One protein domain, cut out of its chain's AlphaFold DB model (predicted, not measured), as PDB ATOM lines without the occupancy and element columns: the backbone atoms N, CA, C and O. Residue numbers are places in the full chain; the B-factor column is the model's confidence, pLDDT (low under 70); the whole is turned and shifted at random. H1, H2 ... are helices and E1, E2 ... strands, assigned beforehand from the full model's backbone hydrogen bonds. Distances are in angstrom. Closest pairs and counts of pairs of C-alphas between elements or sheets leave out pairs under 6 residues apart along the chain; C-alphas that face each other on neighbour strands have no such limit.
ATOM      1  N   GLY A 146      43.481  13.374  19.511       84.88
ATOM      2  CA  GLY A 146      43.447  14.414  20.542       84.88
ATOM      3  C   GLY A 146      43.437  15.831  19.972       84.88
ATOM      4  O   GLY A 146      44.282  16.620  20.379       84.88
ATOM      5  N   TRP A 147      42.539  16.122  19.022       91.56
ATOM      6  CA  TRP A 147      42.432  17.442  18.400       91.56
ATOM      7  C   TRP A 147      42.064  18.492  19.443       91.56
ATOM      8  O   TRP A 147      41.095  18.323  20.191       91.56
ATOM      9  N   ASP A 148      42.807  19.589  19.477       92.56
ATOM     10  CA  ASP A 148      42.436  20.731  20.294       92.56
ATOM     11  C   ASP A 148      41.316  21.567  19.643       92.56
ATOM     12  O   ASP A 148      40.908  21.371  18.492       92.56
ATOM     13  N   GLY A 149      40.770  22.509  20.417       92.06
ATOM     14  CA  GLY A 149      39.679  23.359  19.949       92.06
ATOM     15  C   GLY A 149      40.066  24.253  18.766       92.06
ATOM     16  O   GLY A 149      39.211  24.554  17.941       92.06
ATOM     17  N   GLU A 150      41.331  24.655  18.644       93.81
ATOM     18  CA  GLU A 150      41.804  25.480  17.531       93.81
ATOM     19  C   GLU A 150      42.003  24.653  16.257       93.81
ATOM     20  O   GLU A 150      41.650  25.114  15.168       93.81
ATOM     21  N   GLU A 151      42.499  23.422  16.380       95.62
ATOM     22  CA  GLU A 151      42.584  22.447  15.290       95.62
ATOM     23  C   GLU A 151      41.194  22.135  14.728       95.62
ATOM     24  O   GLU A 151      40.980  22.262  13.520       95.62
ATOM     25  N   LEU A 152      40.216  21.830  15.590       95.00
ATOM     26  CA  LEU A 152      38.823  21.618  15.176       95.00
ATOM     27  C   LEU A 152      38.230  22.873  14.534       95.00
ATOM     28  O   LEU A 152      37.656  22.808  13.444       95.00
ATOM     29  N   ARG A 153      38.423  24.036  15.169       94.88
ATOM     30  CA  ARG A 153      37.875  25.307  14.690       94.88
ATOM     31  C   ARG A 153      38.369  25.643  13.285       94.88
ATOM     32  O   ARG A 153      37.571  26.111  12.473       94.88
ATOM     33  N   THR A 154      39.652  25.401  13.008       95.62
ATOM     34  CA  THR A 154      40.336  25.698  11.732       95.62
ATOM     35  C   THR A 154      40.271  24.577  10.696       95.62
ATOM     36  O   THR A 154      40.655  24.805   9.550       95.62
ATOM     37  N   GLY A 155      39.765  23.396  11.062       94.75
ATOM     38  CA  GLY A 155      39.712  22.237  10.171       94.75
ATOM     39  C   GLY A 155      41.042  21.493  10.029       94.75
ATOM     40  O   GLY A 155      41.182  20.662   9.133       94.75
ATOM     41  N   LEU A 156      42.024  21.756  10.899       95.31
ATOM     42  CA  LEU A 156      43.322  21.073  10.916       95.31
ATOM     43  C   LEU A 156      43.224  19.719  11.644       95.31
ATOM     44  O   LEU A 156      43.956  19.433  12.582       95.31
ATOM     45  N   CYS A 157      42.281  18.891  11.207       94.56
ATOM     46  CA  CYS A 157      41.962  17.582  11.769       94.56
ATOM     47  C   CYS A 157      41.638  16.590  10.643       94.56
ATOM     48  O   CYS A 157      41.428  16.981   9.492       94.56
ATOM     49  N   HIS A 158      41.598  15.292  10.943       95.31
ATOM     50  CA  HIS A 158      41.147  14.293   9.968       95.31
ATOM     51  C   HIS A 158      39.651  14.445   9.694       95.31
ATOM     52  O   HIS A 158      38.853  14.384  10.624       95.31
ATOM     53  N   HIS A 159      39.284  14.593   8.423       97.12
ATOM     54  CA  HIS A 159      37.898  14.689   7.981       97.12
ATOM     55  C   HIS A 159      37.722  14.081   6.589       97.12
ATOM     56  O   HIS A 159      38.685  13.941   5.828       97.12
ATOM     57  N   PHE A 160      36.481  13.753   6.243       97.69
ATOM     58  CA  PHE A 160      36.066  13.639   4.847       97.69
ATOM     59  C   PHE A 160      35.194  14.842   4.488       97.69
ATOM     60  O   PHE A 160      34.532  15.417   5.351       97.69
ATOM     61  N   ALA A 161      35.223  15.235   3.219       97.94
ATOM     62  CA  ALA A 161      34.576  16.451   2.752       97.94
ATOM     63  C   ALA A 161      33.491  16.143   1.726       97.94
ATOM     64  O   ALA A 161      33.676  15.290   0.853       97.94
ATOM     65  N   VAL A 162      32.372  16.858   1.814       97.94
ATOM     66  CA  VAL A 162      31.241  16.729   0.894       97.94
ATOM     67  C   VAL A 162      30.777  18.104   0.427       97.94
ATOM     68  O   VAL A 162      30.714  19.055   1.205       97.94
ATOM     69  N   MET A 163      30.458  18.212  -0.862       97.94
ATOM     70  CA  MET A 163      29.853  19.415  -1.427       97.94
ATOM     71  C   MET A 163      28.345  19.380  -1.191       97.94
ATOM     72  O   MET A 163      27.708  18.355  -1.427       97.94
ATOM     73  N   VAL A 164      27.782  20.503  -0.759       97.88
ATOM     74  CA  VAL A 164      26.346  20.674  -0.544       97.88
ATOM     75  C   VAL A 164      25.834  21.896  -1.297       97.88
ATOM     76  O   VAL A 164      26.590  22.809  -1.618       97.88
ATOM     77  N   GLU A 165      24.532  21.932  -1.567       96.50
ATOM     78  CA  GLU A 165      23.882  23.083  -2.210       96.50
ATOM     79  C   GLU A 165      23.561  24.218  -1.227       96.50
ATOM     80  O   GLU A 165      23.310  25.348  -1.634       96.50
ATOM     81  N   SER A 166      23.533  23.923   0.073       96.56
ATOM     82  CA  SER A 166      23.322  24.891   1.149       96.56
ATOM     83  C   SER A 166      23.682  24.256   2.488       96.56
ATOM     84  O   SER A 166      23.464  23.063   2.685       96.56
ATOM     85  N   PHE A 167      24.183  25.051   3.433       97.88
ATOM     86  CA  PHE A 167      24.403  24.589   4.806       97.88
ATOM     87  C   PHE A 167      23.128  24.572   5.648       97.88
ATOM     88  O   PHE A 167      23.042  23.801   6.601       97.88
ATOM     89  N   GLU A 168      22.146  25.419   5.327       96.50
ATOM     90  CA  GLU A 168      21.036  25.704   6.240       96.50
ATOM     91  C   GLU A 168      20.193  24.470   6.605       96.50
ATOM     92  O   GLU A 168      19.916  24.314   7.791       96.50
ATOM     93  N   PRO A 169      19.831  23.555   5.681       96.69
ATOM     94  CA  PRO A 169      19.064  22.362   6.049       96.69
ATOM     95  C   PRO A 169      19.771  21.497   7.104       96.69
ATOM     96  O   PRO A 169      19.146  21.061   8.069       96.69
ATOM     97  N   PHE A 170      21.087  21.318   6.963       97.00
ATOM     98  CA  PHE A 170      21.903  20.542   7.899       97.00
ATOM     99  C   PHE A 170      22.042  21.263   9.242       97.00
ATOM    100  O   PHE A 170      21.822  20.671  10.298       97.00
ATOM    101  N   LEU A 171      22.343  22.566   9.214       96.88
ATOM    102  CA  LEU A 171      22.459  23.379  10.426       96.88
ATOM    103  C   LEU A 171      21.127  23.465  11.187       96.88
ATOM    104  O   LEU A 171      21.135  23.470  12.415       96.88
ATOM    105  N   ALA A 172      19.990  23.502  10.493       97.44
ATOM    106  CA  ALA A 172      18.669  23.465  11.112       97.44
ATOM    107  C   ALA A 172      18.411  22.136  11.827       97.44
ATOM    108  O   ALA A 172      18.092  22.147  13.018       97.44
ATOM    109  N   ALA A 173      18.639  21.009  11.148       97.50
ATOM    110  CA  ALA A 173      18.468  19.679  11.732       97.50
ATOM    111  C   ALA A 173      19.392  19.440  12.944       97.50
ATOM    112  O   ALA A 173      18.994  18.781  13.910       97.50
ATOM    113  N   MET A 174      20.604  20.011  12.920       97.69
ATOM    114  CA  MET A 174      21.529  20.021  14.056       97.69
ATOM    115  C   MET A 174      20.991  20.842  15.232       97.69
ATOM    116  O   MET A 174      20.928  20.329  16.350       97.69
ATOM    117  N   ARG A 175      20.551  22.088  14.994       97.19
ATOM    118  CA  ARG A 175      20.003  22.962  16.050       97.19
ATOM    119  C   ARG A 175      18.801  22.336  16.751       97.19
ATOM    120  O   ARG A 175      18.697  22.438  17.968       97.19
ATOM    121  N   GLU A 176      17.920  21.659  16.014       97.19
ATOM    122  CA  GLU A 176      16.767  20.941  16.581       97.19
ATOM    123  C   GLU A 176      17.165  19.831  17.568       97.19
ATOM    124  O   GLU A 176      16.397  19.499  18.469       97.19
ATOM    125  N   ARG A 177      18.379  19.287  17.429       96.00
ATOM    126  CA  ARG A 177      18.958  18.256  18.305       96.00
ATOM    127  C   ARG A 177      19.938  18.819  19.333       96.00
ATOM    128  O   ARG A 177      20.581  18.048  20.040       96.00
ATOM    129  N   GLY A 178      20.064  20.144  19.426       96.75
ATOM    130  CA  GLY A 178      21.030  20.796  20.311       96.75
ATOM    131  C   GLY A 178      22.488  20.548  19.914       96.75
ATOM    132  O   GLY A 178      23.367  20.605  20.770       96.75
ATOM    133  N   LEU A 179      22.742  20.244  18.639       96.38
ATOM    134  CA  LEU A 179      24.080  20.067  18.088       96.38
ATOM    135  C   LEU A 179      24.582  21.380  17.487       96.38
ATOM    136  O   LEU A 179      23.825  22.139  16.876       96.38
ATOM    137  N   GLU A 180      25.886  21.606  17.597       95.88
ATOM    138  CA  GLU A 180      26.574  22.737  16.983       95.88
ATOM    139  C   GLU A 180      27.677  22.249  16.044       95.88
ATOM    140  O   GLU A 180      28.197  21.138  16.162       95.88
ATOM    141  N   ARG A 181      28.043  23.099  15.086       96.69
ATOM    142  CA  ARG A 181      29.246  22.896  14.276       96.69
ATOM    143  C   ARG A 181      30.495  22.974  15.160       96.69
ATOM    144  O   ARG A 181      30.540  23.756  16.104       96.69
ATOM    145  N   VAL A 182      31.536  22.238  14.793       96.38
ATOM    146  CA  VAL A 182      32.816  22.198  15.523       96.38
ATOM    147  C   VAL A 182      33.880  23.121  14.924       96.38
ATOM    148  O   VAL A 182      34.874  23.418  15.580       96.38
ATOM    149  N   GLY A 183      33.667  23.630  13.703       97.06
ATOM    150  CA  GLY A 183      34.609  24.550  13.062       97.06
ATOM    151  C   GLY A 183      34.033  25.415  11.946       97.06
ATOM    152  O   GLY A 183      32.844  25.342  11.618       97.06
ATOM    153  N   GLY A 184      34.883  26.288  11.396       97.06
ATOM    154  CA  GLY A 184      34.517  27.326  10.427       97.06
ATOM    155  C   GLY A 184      33.741  28.507  11.050       97.06
ATOM    156  O   GLY A 184      33.809  28.714  12.265       97.06
ATOM    157  N   PRO A 185      32.980  29.277  10.250       97.81
ATOM    158  CA  PRO A 185      33.045  29.310   8.794       97.81
ATOM    159  C   PRO A 185      34.362  29.913   8.296       97.81
ATOM    160  O   PRO A 185      34.942  30.819   8.905       97.81
ATOM    161  N   ARG A 186      34.815  29.434   7.139       97.06
ATOM    162  CA  ARG A 186      35.923  30.033   6.392       97.06
ATOM    163  C   ARG A 186      35.630  29.966   4.906       97.06
ATOM    164  O   ARG A 186      35.344  28.898   4.387       97.06
ATOM    165  N   VAL A 187      35.763  31.091   4.212       97.25
ATOM    166  CA  VAL A 187      35.751  31.112   2.745       97.25
ATOM    167  C   VAL A 187      37.195  31.017   2.250       97.25
ATOM    168  O   VAL A 187      38.071  31.744   2.730       97.25
ATOM    169  N   ARG A 188      37.461  30.114   1.308       94.31
ATOM    170  CA  ARG A 188      38.754  29.936   0.634       94.31
ATOM    171  C   ARG A 188      38.895  30.833  -0.586       94.31
ATOM    172  O   ARG A 188      37.948  31.494  -1.014       94.31
ATOM    173  N   ASP A 189      40.122  31.006  -1.059       91.94
ATOM    174  CA  ASP A 189      40.452  31.889  -2.188       91.94
ATOM    175  C   ASP A 189      39.762  31.472  -3.495       91.94
ATOM    176  O   ASP A 189      39.462  32.329  -4.318       91.94
ATOM    177  N   ASP A 190      39.400  30.196  -3.619       95.38
ATOM    178  CA  ASP A 190      38.525  29.642  -4.659       95.38
ATOM    179  C   ASP A 190      37.011  29.798  -4.386       95.38
ATOM    180  O   ASP A 190      36.179  29.207  -5.077       95.38
ATOM    181  N   TYR A 191      36.635  30.617  -3.399       96.94
ATOM    182  CA  TYR A 191      35.255  30.936  -3.000       96.94
ATOM    183  C   TYR A 191      34.449  29.767  -2.430       96.94
ATOM    184  O   TYR A 191      33.234  29.877  -2.270       96.94
ATOM    185  N   VAL A 192      35.111  28.671  -2.067       98.31
ATOM    186  CA  VAL A 192      34.462  27.592  -1.324       98.31
ATOM    187  C   VAL A 192      34.386  27.973   0.153       98.31
ATOM    188  O   VAL A 192      35.410  28.242   0.783       98.31
ATOM    189  N   GLU A 193      33.179  28.020   0.710       98.44
ATOM    190  CA  GLU A 193      32.969  28.124   2.153       98.44
ATOM    191  C   GLU A 193      33.032  26.739   2.791       98.44
ATOM    192  O   GLU A 193      32.543  25.760   2.231       98.44
ATOM    193  N   GLN A 194      33.663  26.679   3.959       98.19
ATOM    194  CA  GLN A 194      33.912  25.474   4.734       98.19
ATOM    195  C   GLN A 194      33.317  25.635   6.128       98.19
ATOM    196  O   GLN A 194      33.603  26.624   6.818       98.19
ATOM    197  N   ILE A 195      32.549  24.639   6.558       98.44
ATOM    198  CA  ILE A 195      32.178  24.419   7.958       98.44
ATOM    199  C   ILE A 195      32.471  22.966   8.333       98.44
ATOM    200  O   ILE A 195      32.461  22.084   7.477       98.44
ATOM    201  N   TYR A 196      32.703  22.722   9.621       98.31
ATOM    202  CA  TYR A 196      33.006  21.387  10.133       98.31
ATOM    203  C   TYR A 196      31.963  20.983  11.162       98.31
ATOM    204  O   TYR A 196      31.623  21.773  12.046       98.31
ATOM    205  N   ILE A 197      31.476  19.753  11.063       97.88
ATOM    206  CA  ILE A 197      30.560  19.126  12.020       97.88
ATOM    207  C   ILE A 197      31.167  17.803  12.490       97.88
ATOM    208  O   ILE A 197      32.095  17.293  11.862       97.88
ATOM    209  N   ALA A 198      30.652  17.256  13.585       96.62
ATOM    210  CA  ALA A 198      31.087  15.973  14.118       96.62
ATOM    211  C   ALA A 198      29.895  15.026  14.250       96.62
ATOM    212  O   ALA A 198      28.808  15.455  14.643       96.62
ATOM    213  N   ASP A 199      30.109  13.757  13.917       96.81
ATOM    214  CA  ASP A 199      29.159  12.690  14.223       96.81
ATOM    215  C   ASP A 199      29.236  12.284  15.719       96.81
ATOM    216  O   ASP A 199      30.059  12.831  16.464       96.81
ATOM    217  N   PRO A 200      28.392  11.350  16.201       95.94
ATOM    218  CA  PRO A 200      28.360  10.960  17.614       95.94
ATOM    219  C   PRO A 200      29.680  10.411  18.175       95.94
ATOM    220  O   PRO A 200      29.908  10.505  19.380       95.94
ATOM    221  N   ASP A 201      30.543   9.849  17.324       95.12
ATOM    222  CA  ASP A 201      31.856   9.317  17.701       95.12
ATOM    223  C   ASP A 201      32.996  10.331  17.469       95.12
ATOM    224  O   ASP A 201      34.162  10.035  17.742       95.12
ATOM    225  N   GLY A 202      32.675  11.546  17.011       94.56
ATOM    226  CA  GLY A 202      33.642  12.615  16.776       94.56
ATOM    227  C   GLY A 202      34.327  12.553  15.411       94.56
ATOM    228  O   GLY A 202      35.340  13.230  15.214       94.56
ATOM    229  N   HIS A 203      33.811  11.769  14.457       95.94
ATOM    230  CA  HIS A 203      34.311  11.797  13.083       95.94
ATOM    231  C   HIS A 203      33.958  13.138  12.450       95.94
ATOM    232  O   HIS A 203      32.790  13.530  12.402       95.94
ATOM    233  N   ILE A 204      34.975  13.851  11.968       97.56
ATOM    234  CA  ILE A 204      34.792  15.197  11.434       97.56
ATOM    235  C   ILE A 204      34.356  15.128   9.973       97.56
ATOM    236  O   ILE A 204      34.944  14.419   9.150       97.56
ATOM    237  N   ILE A 205      33.328  15.906   9.652       98.31
ATOM    238  CA  ILE A 205      32.753  16.030   8.317       98.31
ATOM    239  C   ILE A 205      32.876  17.492   7.900       98.31
ATOM    240  O   ILE A 205      32.375  18.388   8.582       98.31
ATOM    241  N   GLU A 206      33.551  17.735   6.782       98.62
ATOM    242  CA  GLU A 206      33.636  19.057   6.167       98.62
ATOM    243  C   GLU A 206      32.481  19.231   5.177       98.62
ATOM    244  O   GLU A 206      32.387  18.507   4.183       98.62
ATOM    245  N   LEU A 207      31.608  20.206   5.434       98.62
ATOM    246  CA  LEU A 207      30.609  20.632   4.459       98.62
ATOM    247  C   LEU A 207      31.175  21.799   3.654       98.62
ATOM    248  O   LEU A 207      31.602  22.815   4.212       98.62
ATOM    249  N   LEU A 208      31.147  21.646   2.334       98.69
ATOM    250  CA  LEU A 208      31.636  22.613   1.362       98.69
ATOM    251  C   LEU A 208      30.463  23.232   0.606       98.69
ATOM    252  O   LEU A 208      29.577  22.515   0.149       98.69
ATOM    253  N   TYR A 209      30.489  24.548   0.423       98.56
ATOM    254  CA  TYR A 209      29.556  25.254  -0.454       98.56
ATOM    255  C   TYR A 209      30.322  26.182  -1.393       98.56
ATOM    256  O   TYR A 209      31.116  27.016  -0.950       98.56
ATOM    257  N   GLN A 210      30.094  26.041  -2.699       98.44
ATOM    258  CA  GLN A 210      30.726  26.878  -3.713       98.44
ATOM    259  C   GLN A 210      29.928  28.167  -3.916       98.44
ATOM    260  O   GLN A 210      28.836  28.152  -4.482       98.44
ATOM    261  N   HIS A 211      30.520  29.303  -3.548       98.19
ATOM    262  CA  HIS A 211      29.979  30.610  -3.909       98.19
ATOM    263  C   HIS A 211      30.370  31.005  -5.335       98.19
ATOM    264  O   HIS A 211      31.392  30.564  -5.871       98.19
ATOM    265  N   THR A 212      29.607  31.924  -5.926       97.75
ATOM    266  CA  THR A 212      30.135  32.754  -7.018       97.75
ATOM    267  C   THR A 212      31.227  33.690  -6.471       97.75
ATOM    268  O   THR A 212      31.242  33.955  -5.267       97.75
ATOM    269  N   PRO A 213      32.125  34.241  -7.308       95.62
ATOM    270  CA  PRO A 213      33.149  35.175  -6.835       95.62
ATOM    271  C   PRO A 213      32.583  36.355  -6.026       95.62
ATOM    272  O   PRO A 213      33.066  36.643  -4.933       95.62
ATOM    273  N   ASP A 214      31.514  36.994  -6.514       95.12
ATOM    274  CA  ASP A 214      30.894  38.141  -5.837       95.12
ATOM    275  C   ASP A 214      30.257  37.750  -4.498       95.12
ATOM    276  O   ASP A 214      30.473  38.425  -3.488       95.12
ATOM    277  N   ALA A 215      29.529  36.627  -4.459       96.50
ATOM    278  CA  ALA A 215      28.937  36.117  -3.225       96.50
ATOM    279  C   ALA A 215      30.017  35.707  -2.212       96.50
ATOM    280  O   ALA A 215      29.919  36.054  -1.038       96.50
ATOM    281  N   GLY A 216      31.095  35.060  -2.663       96.88
ATOM    282  CA  GLY A 216      32.213  34.657  -1.815       96.88
ATOM    283  C   GLY A 216      32.950  35.856  -1.219       96.88
ATOM    284  O   GLY A 216      33.295  35.853  -0.037       96.88
ATOM    285  N   HIS A 217      33.151  36.920  -2.001       95.44
ATOM    286  CA  HIS A 217      33.703  38.181  -1.506       95.44
ATOM    287  C   HIS A 217      32.816  38.837  -0.445       95.44
ATOM    288  O   HIS A 217      33.317  39.216   0.616       95.44
ATOM    289  N   ALA A 218      31.512  38.950  -0.711       96.25
ATOM    290  CA  ALA A 218      30.558  39.503   0.245       96.25
ATOM    291  C   ALA A 218      30.530  38.672   1.535       96.25
ATOM    292  O   ALA A 218      30.648  39.220   2.631       96.25
ATOM    293  N   ARG A 219      30.495  37.342   1.399       97.06
ATOM    294  CA  ARG A 219      30.477  36.405   2.518       97.06
ATOM    295  C   ARG A 219      31.715  36.521   3.399       97.06
ATOM    296  O   ARG A 219      31.589  36.496   4.616       97.06
ATOM    297  N   ARG A 220      32.906  36.704   2.818       96.19
ATOM    298  CA  ARG A 220      34.146  36.950   3.581       96.19
ATOM    299  C   ARG A 220      34.052  38.177   4.471       96.19
ATOM    300  O   ARG A 220      34.473  38.120   5.623       96.19
ATOM    301  N   ILE A 221      33.557  39.279   3.910       96.50
ATOM    302  CA  ILE A 221      33.374  40.530   4.646       96.50
ATOM    303  C   ILE A 221      32.367  40.311   5.774       96.50
ATOM    304  O   ILE A 221      32.647  40.666   6.913       96.50
ATOM    305  N   GLU A 222      31.247  39.662   5.468       97.31
ATOM    306  CA  GLU A 222      30.191  39.365   6.431       97.31
ATOM    307  C   GLU A 222      30.711  38.555   7.629       97.31
ATOM    308  O   GLU A 222      30.574  38.995   8.768       97.31
ATOM    309  N   ILE A 223      31.361  37.404   7.406       97.50
ATOM    310  CA  ILE A 223      31.857  36.565   8.513       97.50
ATOM    311  C   ILE A 223      32.959  37.255   9.326       97.50
ATOM    312  O   ILE A 223      33.095  36.986  10.521       97.50
ATOM    313  N   PHE A 224      33.742  38.136   8.694       96.94
ATOM    314  CA  PHE A 224      34.752  38.945   9.372       96.94
ATOM    315  C   PHE A 224      34.098  39.995  10.277       96.94
ATOM    316  O   PHE A 224      34.447  40.083  11.452       96.94
ATOM    317  N   ASP A 225      33.117  40.740   9.764       97.00
ATOM    318  CA  ASP A 225      32.412  41.789  10.509       97.00
ATOM    319  C   ASP A 225      31.570  41.223  11.658       97.00
ATOM    320  O   ASP A 225      31.478  41.834  12.722       97.00
ATOM    321  N   LEU A 226      31.001  40.030  11.471       97.50
ATOM    322  CA  LEU A 226      30.314  39.280  12.523       97.50
ATOM    323  C   LEU A 226      31.274  38.720  13.588       97.50
ATOM    324  O   LEU A 226      30.814  38.224  14.614       97.50
ATOM    325  N   GLY A 227      32.591  38.757  13.360       97.00
ATOM    326  CA  GLY A 227      33.592  38.214  14.282       97.00
ATOM    327  C   GLY A 227      33.600  36.684  14.371       97.00
ATOM    328  O   GLY A 227      34.146  36.134  15.323       97.00
ATOM    329  N   ILE A 228      32.998  35.993  13.396       96.38
ATOM    330  CA  ILE A 228      32.887  34.522  13.372       96.38
ATOM    331  C   ILE A 228      33.859  33.861  12.392       96.38
ATOM    332  O   ILE A 228      33.935  32.636  12.337       96.38
ATOM    333  N   ALA A 229      34.593  34.650  11.607       96.75
ATOM    334  CA  ALA A 229      35.613  34.150  10.700       96.75
ATOM    335  C   ALA A 229      36.736  33.416  11.447       96.75
ATOM    336  O   ALA A 229      37.175  33.809  12.530       96.75
ATOM    337  N   VAL A 230      37.250  32.366  10.816       96.00
ATOM    338  CA  VAL A 230      38.320  31.524  11.358       96.00
ATOM    339  C   VAL A 230      39.619  31.728  10.563       96.00
ATOM    340  O   VAL A 230      39.561  31.896   9.340       96.00
ATOM    341  N   PRO A 231      40.801  31.740  11.217       94.06
ATOM    342  CA  PRO A 231      42.081  31.847  10.526       94.06
ATOM    343  C   PRO A 231      42.395  30.587   9.709       94.06
ATOM    344  O   PRO A 231      41.732  29.562   9.809       94.06
ATOM    345  N   VAL A 232      43.440  30.662   8.885       90.88
ATOM    346  CA  VAL A 232      43.862  29.540   8.029       90.88
ATOM    347  C   VAL A 232      44.416  28.344   8.810       90.88
ATOM    348  O   VAL A 232      44.394  27.231   8.298       90.88
ATOM    349  N   ALA A 233      44.934  28.577  10.016       93.25
ATOM    350  CA  ALA A 233      45.550  27.566  10.865       93.25
ATOM    351  C   ALA A 233      45.594  28.049  12.328       93.25
ATOM    352  O   ALA A 233      45.490  29.262  12.570       93.25
ATOM    353  N   PRO A 234      45.805  27.142  13.299       93.81
ATOM    354  CA  PRO A 234      46.020  27.507  14.694       93.81
ATOM    355  C   PRO A 234      47.158  28.525  14.855       93.81
ATOM    356  O   PRO A 234      48.137  28.532  14.100       93.81
ATOM    357  N   GLY A 235      47.007  29.441  15.814       92.75
ATOM    358  CA  GLY A 235      47.995  30.487  16.109       92.75
ATOM    359  C   GLY A 235      48.093  31.626  15.083       92.75
ATOM    360  O   GLY A 235      48.882  32.547  15.285       92.75
ATOM    361  N   HIS A 236      47.302  31.605  14.005       93.44
ATOM    362  CA  HIS A 236      47.275  32.674  13.006       93.44
ATOM    363  C   HIS A 236      46.127  33.657  13.253       93.44
ATOM    364  O   HIS A 236      45.082  33.312  13.802       93.44
ATOM    365  N   HIS A 237      46.303  34.895  12.794       93.12
ATOM    366  CA  HIS A 237      45.253  35.908  12.841       93.12
ATOM    367  C   HIS A 237      44.274  35.753  11.676       93.12
ATOM    368  O   HIS A 237      44.656  35.379  10.564       93.12
ATOM    369  N   VAL A 238      43.009  36.095  11.923       93.50
ATOM    370  CA  VAL A 238      42.032  36.287  10.850       93.50
ATOM    371  C   VAL A 238      42.462  37.504  10.034       93.50
ATOM    372  O   VAL A 238      42.655  38.590  10.581       93.50
ATOM    373  N   LEU A 239      42.632  37.321   8.728       91.12
ATOM    374  CA  LEU A 239      43.014  38.399   7.824       91.12
ATOM    375  C   LEU A 239      41.777  39.200   7.412       91.12
ATOM    376  O   LEU A 239      40.783  38.612   6.985       91.12
ATOM    377  N   ASP A 240      41.855  40.532   7.490       93.00
ATOM    378  CA  ASP A 240      40.794  41.398   6.970       93.00
ATOM    379  C   ASP A 240      40.687  41.200   5.447       93.00
ATOM    380  O   ASP A 240      41.655  41.473   4.715       93.00
ATOM    381  N   PRO A 241      39.536  40.728   4.934       92.06
ATOM    382  CA  PRO A 241      39.367  40.477   3.511       92.06
ATOM    383  C   PRO A 241      39.486  41.751   2.664       92.06
ATOM    384  O   PRO A 241      39.879  41.675   1.500       92.06
ATOM    385  N   ARG A 242      39.220  42.931   3.233       90.75
ATOM    386  CA  ARG A 242      39.350  44.223   2.542       90.75
ATOM    387  C   ARG A 242      40.808  44.566   2.270       90.75
ATOM    388  O   ARG A 242      41.150  44.991   1.171       90.75
ATOM    389  N   ALA A 243      41.670  44.332   3.257       89.25
ATOM    390  CA  ALA A 243      43.109  44.539   3.127       89.25
ATOM    391  C   ALA A 243      43.761  43.461   2.249       89.25
ATOM    392  O   ALA A 243      44.656  43.756   1.462       89.25
ATOM    393  N   THR A 244      43.292  42.218   2.370       83.44
ATOM    394  CA  THR A 244      43.904  41.051   1.718       83.44
ATOM    395  C   THR A 244      43.540  40.952   0.241       83.44
ATOM    396  O   THR A 244      44.402  40.684  -0.592       83.44
ATOM    397  N   TYR A 245      42.271  41.195  -0.093       82.19
ATOM    398  CA  TYR A 245      41.729  40.983  -1.437       82.19
ATOM    399  C   TYR A 245      41.329  42.292  -2.136       82.19
ATOM    400  O   TYR A 245      40.800  42.267  -3.244       82.19
ATOM    401  N   GLY A 246      41.574  43.451  -1.511       81.19
ATOM    402  CA  GLY A 246      41.215  44.758  -2.073       81.19
ATOM    403  C   GLY A 246      39.705  44.988  -2.178       81.19
ATOM    404  O   GLY A 246      39.259  45.799  -2.992       81.19
ATOM    405  N   LEU A 247      38.914  44.261  -1.384       79.12
ATOM    406  CA  LEU A 247      37.457  44.313  -1.428       79.12
ATOM    407  C   LEU A 247      36.939  45.564  -0.722       79.12
ATOM    408  O   LEU A 247      37.413  45.942   0.351       79.12
ATOM    409  N   LYS A 248      35.934  46.202  -1.320       72.81
ATOM    410  CA  LYS A 248      35.200  47.313  -0.708       72.81
ATOM    411  C   LYS A 248      33.864  46.798  -0.166       72.81
ATOM    412  O   LYS A 248      33.328  45.852  -0.737       72.81
ATOM    413  N   PRO A 249      33.304  47.415   0.890       62.75
ATOM    414  CA  PRO A 249      31.938  47.123   1.302       62.75
ATOM    415  C   PRO A 249      31.000  47.344   0.111       62.75
ATOM    416  O   PRO A 249      31.036  48.403  -0.518       62.75
TER     417      PRO A 249
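AT A GLANCE: This is residues 146 to 249 of the 257 residues of the protein "VOC domain-containing protein" of Arthrobacter terricola (UniProt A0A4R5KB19). A twisted four-stranded sheet has a short helix, H1, over one face and the longest helix, H3, over the other, both on the side of edge strand E2. H2 stands off from the sheet, and H4 packs on H3, away from the sheet. The 104 printed residues hold H1 E1 H2 E2 E3 E4 H3 H4, with helices and strands mixed; the mixed sheet runs E1 E4 E3 E2. The whole is compact, with a radius of gyration of the C-alphas of 13.7 A and spans of 42 by 30 by 22 A.

IN THESE COORDINATES: The strands are E1, residues 159 to 163, E2, 183 to 187, E3, 192 to 198, and E4, 204 to 210; E3 and E4 each measure 19.6 A. H3, residues 213 to 225, measures 18.6 A. H1 is residues 149 to 154, from C-alpha 149 at (39.679, 23.359, 19.949); H2 is 168 to 176; H4, 241 to 245, ends at C-alpha 245 at (41.729, 40.983, -1.437).

HOW THE PARTS SIT: E2, E3 and E4 form a meander, each strand the antiparallel neighbour of the one before, in two hairpins: N 194 and O 186 are 2.8 A apart, N 193 and O 209 2.8 A. E1 is parallel to E4, with N 162 and O 206 2.9 A apart. E1, H2, E2 form a split strand-helix-strand unit, with E4 and E3 between its strands and a right-handed crossover. H1 runs along E2 at a height over the sheet of 7.3 A; the closest C-alphas, of Arg 153 and Gly 183, are 3.7 A apart. On the opposite face, H3 has a height of 8.2 A; its closest C-alphas with E2 are those of Arg 220 and Val 187, 6.1 A. H2 is only just not on the sheet, with 4 pairs of C-alphas within 10 A. H4 touches H3, closest at the C-alphas of Pro 241 and Ile 221, 6.1 A. In H1, H2, H3 and H4 every O i to N i+4 pair is within hydrogen-bond range.

THE WHOLE: The C-alphas farthest apart, of Asp 201 and Lys 248, are 42.4 A apart. The printed part has no cut; the link from H3 to H4, residues 226 to 240, is long. Mean pLDDT of the printed part is 94.8, and residue 249 is under 70.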